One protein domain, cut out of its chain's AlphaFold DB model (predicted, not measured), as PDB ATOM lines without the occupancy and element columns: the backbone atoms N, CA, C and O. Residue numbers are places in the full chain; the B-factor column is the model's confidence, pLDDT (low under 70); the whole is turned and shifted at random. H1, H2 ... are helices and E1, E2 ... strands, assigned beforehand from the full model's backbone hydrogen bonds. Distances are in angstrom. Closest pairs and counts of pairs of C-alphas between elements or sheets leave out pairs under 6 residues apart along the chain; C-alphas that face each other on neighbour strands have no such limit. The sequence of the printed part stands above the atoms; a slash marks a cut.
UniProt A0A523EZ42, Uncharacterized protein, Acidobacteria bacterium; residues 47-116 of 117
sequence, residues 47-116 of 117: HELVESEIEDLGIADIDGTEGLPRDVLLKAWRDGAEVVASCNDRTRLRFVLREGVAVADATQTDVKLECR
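Overview. This is residues 47 to 116 of the 117 residues of an uncharacterized protein of Acidobacteria bacterium (UniProt A0A523EZ42). A small two-stranded hairpin, E1 and E2, forms one side of the model; H2 and H3, one after the other, pack on it, mainly at E2, and H1 packs on H2 away from the strands. Long loops complete the body: residues 57 to 69 lead from H1 to H2, and residues 98 to 110 make the wide loop of the hairpin. The printed part has 70 residues, with three named helices and two named strands in the order H1, H2, H3, E1, E2; the sheet is antiparallel and the class is mixed, helices and strands. The whole is compact, with a radius of gyration of the C-alphas of 11.3 A and spans of 31 by 30 by 18 A.

Along the chain. Start at C-alpha 93, at (315.063, 364.852, 289.265), where E1 begins; it covers residues 93 to 97 and is 13.2 A long. E2 covers residues 111 to 115, 13.5 A from first to last C-alpha, and ends at (315.508, 367.617, 292.942). Look next at H2, residues 70 to 79, 14.1 A, and at H3, residues 81 to 86, 8.7 A. H1 covers residues 47 to 56; find its first C-alpha at (325.540, 365.484, 267.683), from which it runs 14.1 A.

Arrangement. E1 and E2 are antiparallel neighbours, with 150 degrees between their directions; look for N 94 and O 114 at 2.9 A and N 96 and O 112 at 2.8 A, both within hydrogen-bond range. H2 has 7 pairs of C-alphas within 8 A of E2, the closest being those of Ala 76 and Lys 112, 5.4 A apart. H3 has 4 such pairs with E2, the closest being those of Val 83 and Cys 115, at 6.5 A. H2 and H3 are close but not clearly touching; their closest C-alphas, of Trp 77 and Val 84, are 7.9 A apart. Moving outward, H1 and H2 touch, with the closest C-alphas, of Ile 54 and Leu 74, 6.6 A apart; they run the same way at a steep tilt of 55 degrees. H1 is apart from H3, E1 and E2. In H1, H2 and H3 every O i to N i+4 pair is within hydrogen-bond range.

Size, cuts and confidence. The two C-alphas farthest apart are those of Asn 88 and Asp 105, at 31.3 A. The printed part has no cut. The links from H1 to H2 and from E1 to E2 are long, 13 residues each; H2 to H3 is tight and H3 to E1 is short. The mean pLDDT of the printed part is 91.6, and no printed residue is under 70.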
ATOM      1  N   HIS A  47     326.935 365.762 267.389       75.56
ATOM      2  CA  HIS A  47     325.540 365.484 267.683       75.56
ATOM      3  C   HIS A  47     325.349 364.030 268.114       75.56
ATOM      4  O   HIS A  47     324.764 363.792 269.165       75.56
ATOM      5  N   GLU A  48     325.924 363.079 267.376       79.69
ATOM      6  CA  GLU A  48     325.931 361.656 267.743       79.69
ATOM      7  C   GLU A  48     326.580 361.428 269.116       79.69
ATOM      8  O   GLU A  48     326.047 360.695 269.946       79.69
ATOM      9  N   LEU A  49     327.684 362.125 269.405       81.94
ATOM     10  CA  LEU A  49     328.344 362.041 270.708       81.94
ATOM     11  C   LEU A  49     327.458 362.568 271.850       81.94
ATOM     12  O   LEU A  49     327.429 361.983 272.930       81.94
ATOM     13  N   VAL A  50     326.752 363.682 271.633       83.62
ATOM     14  CA  VAL A  50     325.837 364.258 272.630       83.62
ATOM     15  C   VAL A  50     324.622 363.358 272.847       83.62
ATOM     16  O   VAL A  50     324.218 363.177 273.993       83.62
ATOM     17  N   GLU A  51     324.056 362.788 271.783       85.00
ATOM     18  CA  GLU A  51     322.936 361.844 271.886       85.00
ATOM     19  C   GLU A  51     323.356 360.578 272.645       85.00
ATOM     20  O   GLU A  51     322.687 360.207 273.606       85.00
ATOM     21  N   SER A  52     324.510 359.988 272.307       86.25
ATOM     22  CA  SER A  52     325.056 358.821 273.018       86.25
ATOM     23  C   SER A  52     325.241 359.099 274.511       86.25
ATOM     24  O   SER A  52     324.829 358.302 275.344       86.25
ATOM     25  N   GLU A  53     325.818 360.246 274.868       88.12
ATOM     26  CA  GLU A  53     326.015 360.635 276.269       88.12
ATOM     27  C   GLU A  53     324.670 360.834 276.999       88.12
ATOM     28  O   GLU A  53     324.532 360.485 278.171       88.12
ATOM     29  N   ILE A  54     323.653 361.389 276.331       89.31
ATOM     30  CA  ILE A  54     322.312 361.569 276.912       89.31
ATOM     31  C   ILE A  54     321.620 360.233 277.163       89.31
ATOM     32  O   ILE A  54     320.964 360.092 278.202       89.31
ATOM     33  N   GLU A  55     321.757 359.282 276.242       90.19
ATOM     34  CA  GLU A  55     321.248 357.920 276.395       90.19
ATOM     35  C   GLU A  55     321.973 357.185 277.526       90.19
ATOM     36  O   GLU A  55     321.320 356.683 278.442       90.19
ATOM     37  N   ASP A  56     323.308 357.209 277.536       91.06
ATOM     38  CA  ASP A  56     324.136 356.556 278.558       91.06
ATOM     39  C   ASP A  56     323.852 357.099 279.963       91.06
ATOM     40  O   ASP A  56     323.773 356.353 280.944       91.06
ATOM     41  N   LEU A  57     323.659 358.416 280.074       89.81
ATOM     42  CA  LEU A  57     323.312 359.068 281.334       89.81
ATOM     43  C   LEU A  57     321.833 358.920 281.694       89.81
ATOM     44  O   LEU A  57     321.455 359.360 282.783       89.81
ATOM     45  N   GLY A  58     320.994 358.355 280.818       91.88
ATOM     46  CA  GLY A  58     319.545 358.237 280.991       91.88
ATOM     47  C   GLY A  58     318.859 359.592 281.185       91.88
ATOM     48  O   GLY A  58     317.908 359.699 281.963       91.88
ATOM     49  N   ILE A  59     319.407 360.660 280.594       93.19
ATOM     50  CA  ILE A  59     318.897 362.029 280.757       93.19
ATOM     51  C   ILE A  59     317.520 362.151 280.112       93.19
ATOM     52  O   ILE A  59     316.656 362.805 280.684       93.19
ATOM     53  N   ALA A  60     317.298 361.498 278.968       90.31
ATOM     54  CA  ALA A  60     316.033 361.556 278.236       90.31
ATOM     55  C   ALA A  60     314.825 361.059 279.055       90.31
ATOM     56  O   ALA A  60     313.728 361.577 278.869       90.31
ATOM     57  N   ASP A  61     315.041 360.129 279.988       91.44
ATOM     58  CA  ASP A  61     313.993 359.581 280.862       91.44
ATOM     59  C   ASP A  61     313.661 360.494 282.048       91.44
ATOM     60  O   ASP A  61     312.726 360.230 282.807       91.44
ATOM     61  N   ILE A  62     314.448 361.554 282.251       93.75
ATOM     62  CA  ILE A  62     314.186 362.526 283.299       93.75
ATOM     63  C   ILE A  62     313.039 363.419 282.864       93.75
ATOM     64  O   ILE A  62     312.898 363.878 281.733       93.75
ATOM     65  N   ASP A  63     312.228 363.694 283.856       94.00
ATOM     66  CA  ASP A  63     311.014 364.442 283.760       94.00
ATOM     67  C   ASP A  63     311.340 365.905 283.332       94.00
ATOM     68  O   ASP A  63     312.254 366.547 283.860       94.00
ATOM     69  N   GLY A  64     310.614 366.456 282.351       91.06
ATOM     70  CA  GLY A  64     310.813 367.837 281.868       91.06
ATOM     71  C   GLY A  64     311.823 368.029 280.731       91.06
ATOM     72  O   GLY A  64     312.197 369.165 280.454       91.06
ATOM     73  N   THR A  65     312.242 366.955 280.063       93.31
ATOM     74  CA  THR A  65     313.127 366.991 278.881       93.31
ATOM     75  C   THR A  65     312.402 367.203 277.550       93.31
ATOM     76  O   THR A  65     313.040 367.478 276.534       93.31
ATOM     77  N   GLU A  66     311.076 367.068 277.539       92.31
ATOM     78  CA  GLU A  66     310.243 367.063 276.336       92.31
ATOM     79  C   GLU A  66     310.431 368.332 275.492       92.31
ATOM     80  O   GLU A  66     310.152 369.448 275.931       92.31
ATOM     81  N   GLY A  67     310.899 368.151 274.254       88.81
ATOM     82  CA  GLY A  67     311.091 369.228 273.280       88.81
ATOM     83  C   GLY A  67     312.315 370.118 273.515       88.81
ATOM     84  O   GLY A  67     312.571 370.990 272.686       88.81
ATOM     85  N   LEU A  68     313.077 369.912 274.595       91.62
ATOM     86  CA  LEU A  68     314.283 370.692 274.861       91.62
ATOM     87  C   LEU A  68     315.457 370.237 273.978       91.62
ATOM     88  O   LEU A  68     315.625 369.033 273.751       91.62
ATOM     89  N   PRO A  69     316.315 371.173 273.526       90.75
ATOM     90  CA  PRO A  69     317.536 370.823 272.811       90.75
ATOM     91  C   PRO A  69     318.454 369.935 273.657       90.75
ATOM     92  O   PRO A  69     318.656 370.161 274.853       90.75
ATOM     93  N   ARG A  70     319.041 368.915 273.029       90.25
ATOM     94  CA  ARG A  70     319.894 367.928 273.702       90.25
ATOM     95  C   ARG A  70     321.140 368.534 274.335       90.25
ATOM     96  O   ARG A  70     321.467 368.232 275.478       90.25
ATOM     97  N   ASP A  71     321.801 369.439 273.630       90.19
ATOM     98  CA  ASP A  71     322.967 370.159 274.135       90.19
ATOM     99  C   ASP A  71     322.632 370.987 275.390       90.19
ATOM    100  O   ASP A  71     323.423 371.036 276.335       90.19
ATOM    101  N   VAL A  72     321.430 371.574 275.442       93.44
ATOM    102  CA  VAL A  72     320.915 372.290 276.617       93.44
ATOM    103  C   VAL A  72     320.690 371.331 277.785       93.44
ATOM    104  O   VAL A  72     321.109 371.636 278.903       93.44
ATOM    105  N   LEU A  73     320.095 370.159 277.540       94.31
ATOM    106  CA  LEU A  73     319.887 369.130 278.565       94.31
ATOM    107  C   LEU A  73     321.208 368.617 279.144       94.31
ATOM    108  O   LEU A  73     321.378 368.591 280.365       94.31
ATOM    109  N   LEU A  74     322.165 368.261 278.284       93.31
ATOM    110  CA  LEU A  74     323.470 367.764 278.713       93.31
ATOM    111  C   LEU A  74     324.235 368.824 279.511       93.31
ATOM    112  O   LEU A  74     324.877 368.513 280.517       93.31
ATOM    113  N   LYS A  75     324.149 370.094 279.106       93.19
ATOM    114  CA  LYS A  75     324.758 371.176 279.876       93.19
ATOM    115  C   LYS A  75     324.080 371.380 281.228       93.19
ATOM    116  O   LYS A  75     324.788 371.457 282.226       93.19
ATOM    117  N   ALA A  76     322.752 371.438 281.282       94.94
ATOM    118  CA  ALA A  76     322.021 371.601 282.540       94.94
ATOM    119  C   ALA A  76     322.284 370.434 283.509       94.94
ATOM    120  O   ALA A  76     322.387 370.647 284.716       94.94
ATOM    121  N   TRP A  77     322.464 369.217 282.985       94.88
ATOM    122  CA  TRP A  77     322.910 368.059 283.758       94.88
ATOM    123  C   TRP A  77     324.308 368.260 284.357       94.88
ATOM    124  O   TRP A  77     324.500 368.070 285.557       94.88
ATOM    125  N   ARG A  78     325.279 368.687 283.537       93.62
ATOM    126  CA  ARG A  78     326.663 368.941 283.975       93.62
ATOM    127  C   ARG A  78     326.749 370.077 284.994       93.62
ATOM    128  O   ARG A  78     327.414 369.926 286.014       93.62
ATOM    129  N   ASP A  79     326.046 371.178 284.747       94.56
ATOM    130  CA  ASP A  79     325.980 372.318 285.666       94.56
ATOM    131  C   ASP A  79     325.260 371.935 286.981       94.56
ATOM    132  O   ASP A  79     325.559 372.481 288.041       94.56
ATOM    133  N   GLY A  80     324.342 370.964 286.926       91.94
ATOM    134  CA  GLY A  80     323.590 370.423 288.060       91.94
ATOM    135  C   GLY A  80     324.226 369.215 288.757       91.94
ATOM    136  O   GLY A  80     323.530 368.541 289.514       91.94
ATOM    137  N   ALA A  81     325.512 368.914 288.541       93.06
ATOM    138  CA  ALA A  81     326.157 367.711 289.085       93.06
ATOM    139  C   ALA A  81     326.035 367.583 290.619       93.06
ATOM    140  O   ALA A  81     325.856 366.481 291.138       93.06
ATOM    141  N   GLU A  82     326.062 368.700 291.354       94.06
ATOM    142  CA  GLU A  82     325.838 368.708 292.808       94.06
ATOM    143  C   GLU A  82     324.403 368.303 293.188       94.06
ATOM    144  O   GLU A  82     324.187 367.613 294.187       94.06
ATOM    145  N   VAL A  83     323.412 368.683 292.374       93.62
ATOM    146  CA  VAL A  83     322.009 368.277 292.552       93.62
ATOM    147  C   VAL A  83     321.875 366.779 292.306       93.62
ATOM    148  O   VAL A  83     321.271 366.090 293.119       93.62
ATOM    149  N   VAL A  84     322.493 366.253 291.245       93.00
ATOM    150  CA  VAL A  84     322.507 364.806 290.966       93.00
ATOM    151  C   VAL A  84     323.141 364.030 292.120       93.00
ATOM    152  O   VAL A  84     322.595 363.021 292.551       93.00
ATOM    153  N   ALA A  85     324.267 364.513 292.653       93.00
ATOM    154  CA  ALA A  85     324.981 363.848 293.741       93.00
ATOM    155  C   ALA A  85     324.221 363.877 295.080       93.00
ATOM    156  O   ALA A  85     324.377 362.967 295.892       93.00
ATOM    157  N   SER A  86     323.419 364.917 295.327       93.56
ATOM    158  CA  SER A  86     322.658 365.084 296.575       93.56
ATOM    159  C   SER A  86     321.223 364.546 296.509       93.56
ATOM    160  O   SER A  86     320.604 364.316 297.551       93.56
ATOM    161  N   CYS A  87     320.683 364.319 295.309       93.31
ATOM    162  CA  CYS A  87     319.348 363.768 295.114       93.31
ATOM    163  C   CYS A  87     319.379 362.239 295.261       93.31
ATOM    164  O   CYS A  87     319.780 361.515 294.354       93.31
ATOM    165  N   ASN A  88     318.930 361.741 296.415       90.81
ATOM    166  CA  ASN A  88     318.963 360.309 296.753       90.81
ATOM    167  C   ASN A  88     318.094 359.416 295.848       90.81
ATOM    168  O   ASN A  88     318.231 358.195 295.877       90.81
ATOM    169  N   ASP A  89     317.167 360.009 295.102       92.00
ATOM    170  CA  ASP A  89     316.200 359.305 294.276       92.00
ATOM    171  C   ASP A  89     316.120 359.975 292.906       92.00
ATOM    172  O   ASP A  89     315.761 361.145 292.782       92.00
ATOM    173  N   ARG A  90     316.466 359.222 291.862       89.31
ATOM    174  CA  ARG A  90     316.534 359.739 290.497       89.31
ATOM    175  C   ARG A  90     315.163 360.149 289.964       89.31
ATOM    176  O   ARG A  90     315.097 361.082 289.171       89.31
ATOM    177  N   THR A  91     314.071 359.524 290.416       92.06
ATOM    178  CA  THR A  91     312.716 359.864 289.938       92.06
ATOM    179  C   THR A  91     312.250 361.239 290.415       92.06
ATOM    180  O   THR A  91     311.214 361.729 289.980       92.06
ATOM    181  N   ARG A  92     313.002 361.860 291.327       94.25
ATOM    182  CA  ARG A  92     312.769 363.214 291.837       94.25
ATOM    183  C   ARG A  92     313.480 364.292 291.032       94.25
ATOM    184  O   ARG A  92     313.229 365.477 291.255       94.25
ATOM    185  N   LEU A  93     314.389 363.906 290.139       96.12
ATOM    186  CA  LEU A  93     315.063 364.852 289.265       96.12
ATOM    187  C   LEU A  93     314.078 365.381 288.222       96.12
ATOM    188  O   LEU A  93     313.321 364.627 287.616       96.12
ATOM    189  N   ARG A  94     314.109 366.694 288.008       95.81
ATOM    190  CA  ARG A  94     313.271 367.388 287.031       95.81
ATOM    191  C   ARG A  94     314.100 368.452 286.328       95.81
ATOM    192  O   ARG A  94     314.741 369.268 286.994       95.81
ATOM    193  N   PHE A  95     314.040 368.488 285.000       95.56
ATOM    194  CA  PHE A  95     314.492 369.647 284.235       95.56
ATOM    195  C   PHE A  95     313.416 370.727 284.264       95.56
ATOM    196  O   PHE A  95     312.229 370.479 284.027       95.56
ATOM    197  N   VAL A  96     313.836 371.937 284.604       95.31
ATOM    198  CA  VAL A  96     312.954 373.076 284.826       95.31
ATOM    199  C   VAL A  96     313.386 374.196 283.910       95.31
ATOM    200  O   VAL A  96     314.486 374.738 284.035       95.31
ATOM    201  N   LEU A  97     312.499 374.519 282.976       95.00
ATOM    202  CA  LEU A  97     312.642 375.667 282.103       95.00
ATOM    203  C   LEU A  97     312.260 376.941 282.863       95.00
ATOM    204  O   LEU A  97     311.291 376.972 283.625       95.00
ATOM    205  N   ARG A  98     313.030 377.999 282.640       94.56
ATOM    206  CA  ARG A  98     312.786 379.338 283.163       94.56
ATOM    207  C   ARG A  98     311.411 379.831 282.719       94.56
ATOM    208  O   ARG A  98     311.010 379.670 281.569       94.56
ATOM    209  N   GLU A  99     310.706 380.471 283.644       92.69
ATOM    210  CA  GLU A  99     309.386 381.031 283.376       92.69
ATOM    211  C   GLU A  99     309.429 382.048 282.222       92.69
ATOM    212  O   GLU A  99     310.340 382.871 282.131       92.69
ATOM    213  N   GLY A 100     308.435 381.977 281.334       91.38
ATOM    214  CA  GLY A 100     308.304 382.875 280.185       91.38
ATOM    215  C   GLY A 100     309.168 382.518 278.969       91.38
ATOM    216  O   GLY A 100     309.067 383.209 277.958       91.38
ATOM    217  N   VAL A 101     309.977 381.455 279.030       92.69
ATOM    218  CA  VAL A 101     310.769 380.963 277.891       92.69
ATOM    219  C   VAL A 101     310.006 379.850 277.172       92.69
ATOM    220  O   VAL A 101     309.476 378.937 277.807       92.69
ATOM    221  N   ALA A 102     309.929 379.919 275.842       90.69
ATOM    222  CA  ALA A 102     309.371 378.838 275.039       90.69
ATOM    223  C   ALA A 102     310.380 377.687 274.924       90.69
ATOM    224  O   ALA A 102     311.575 377.917 274.774       90.69
ATOM    225  N   VAL A 103     309.894 376.444 274.939       89.44
ATOM    226  CA  VAL A 103     310.737 375.235 274.879       89.44
ATOM    227  C   VAL A 103     311.665 375.239 273.653       89.44
ATOM    228  O   VAL A 103     312.841 374.919 273.780       89.44
ATOM    229  N   ALA A 104     311.158 375.660 272.490       86.69
ATOM    230  CA  ALA A 104     311.929 375.719 271.246       86.69
ATOM    231  C   ALA A 104     313.030 376.796 271.244       86.69
ATOM    232  O   ALA A 104     313.999 376.670 270.501       86.69
ATOM    233  N   ASP A 105     312.889 377.828 272.079       89.88
ATOM    234  CA  ASP A 105     313.835 378.945 272.197       89.88
ATOM    235  C   ASP A 105     314.753 378.797 273.422       89.88
ATOM    236  O   ASP A 105     315.546 379.690 273.727       89.88
ATOM    237  N   ALA A 106     314.627 377.691 274.161       90.62
ATOM    238  CA  ALA A 106     315.363 377.466 275.390       90.62
ATOM    239  C   ALA A 106     316.870 377.424 275.120       90.62
ATOM    240  O   ALA A 106     317.359 376.623 274.325       90.62
ATOM    241  N   THR A 107     317.620 378.263 275.831       92.06
ATOM    242  CA  THR A 107     319.078 378.243 275.785       92.06
ATOM    243  C   THR A 107     319.660 377.503 276.981       92.06
ATOM    244  O   THR A 107     319.001 377.202 277.977       92.06
ATOM    245  N   GLN A 108     320.970 377.306 276.919       89.38
ATOM    246  CA  GLN A 108     321.807 376.722 277.962       89.38
ATOM    247  C   GLN A 108     321.687 377.362 279.356       89.38
ATOM    248  O   GLN A 108     322.127 376.762 280.330       89.38
ATOM    249  N   THR A 109     321.142 378.577 279.473       91.69
ATOM    250  CA  THR A 109     320.956 379.246 280.775       91.69
ATOM    251  C   THR A 109     319.521 379.184 281.287       91.69
ATOM    252  O   THR A 109     319.266 379.498 282.455       91.69
ATOM    253  N   ASP A 110     318.578 378.819 280.422       93.12
ATOM    254  CA  ASP A 110     317.149 378.833 280.719       93.12
ATOM    255  C   ASP A 110     316.685 377.539 281.377       93.12
ATOM    256  O   ASP A 110     315.635 377.534 282.005       93.12
ATOM    257  N   VAL A 111     317.463 376.462 281.288       95.44
ATOM    258  CA  VAL A 111     317.122 375.167 281.881       95.44
ATOM    259  C   VAL A 111     318.003 374.898 283.093       95.44
ATOM    260  O   VAL A 111     319.214 375.107 283.060       95.44
ATOM    261  N   LYS A 112     317.390 374.417 284.174       95.50
ATOM    262  CA  LYS A 112     318.081 373.969 285.387       95.50
ATOM    263  C   LYS A 112     317.615 372.580 285.783       95.50
ATOM    264  O   LYS A 112     316.487 372.196 285.487       95.50
ATOM    265  N   LEU A 113     318.478 371.852 286.479       96.06
ATOM    266  CA  LEU A 113     318.130 370.584 287.101       96.06
ATOM    267  C   LEU A 113     317.759 370.816 288.571       96.06
ATOM    268  O   LEU A 113     318.514 371.442 289.314       96.06
ATOM    269  N   GLU A 114     316.605 370.307 288.986       95.69
ATOM    270  CA  GLU A 114     316.111 370.386 290.363       95.69
ATOM    271  C   GLU A 114     315.821 368.984 290.909       95.69
ATOM    272  O   GLU A 114     315.404 368.098 290.167       95.69
ATOM    273  N   CYS A 115     315.993 368.794 292.220       95.19
ATOM    274  CA  CYS A 115     315.508 367.617 292.942       95.19
ATOM    275  C   CYS A 115     314.227 368.008 293.691       95.19
ATOM    276  O   CYS A 115     314.267 368.869 294.574       95.19
ATOM    277  N   ARG A 116     313.084 367.422 293.322       91.38
ATOM    278  CA  ARG A 116     311.764 367.746 293.888       91.38
ATOM    279  C   ARG A 116     311.312 366.705 294.928       91.38
ATOM    280  O   ARG A 116     311.726 365.553 294.850       91.38
TER     281      ARG A 116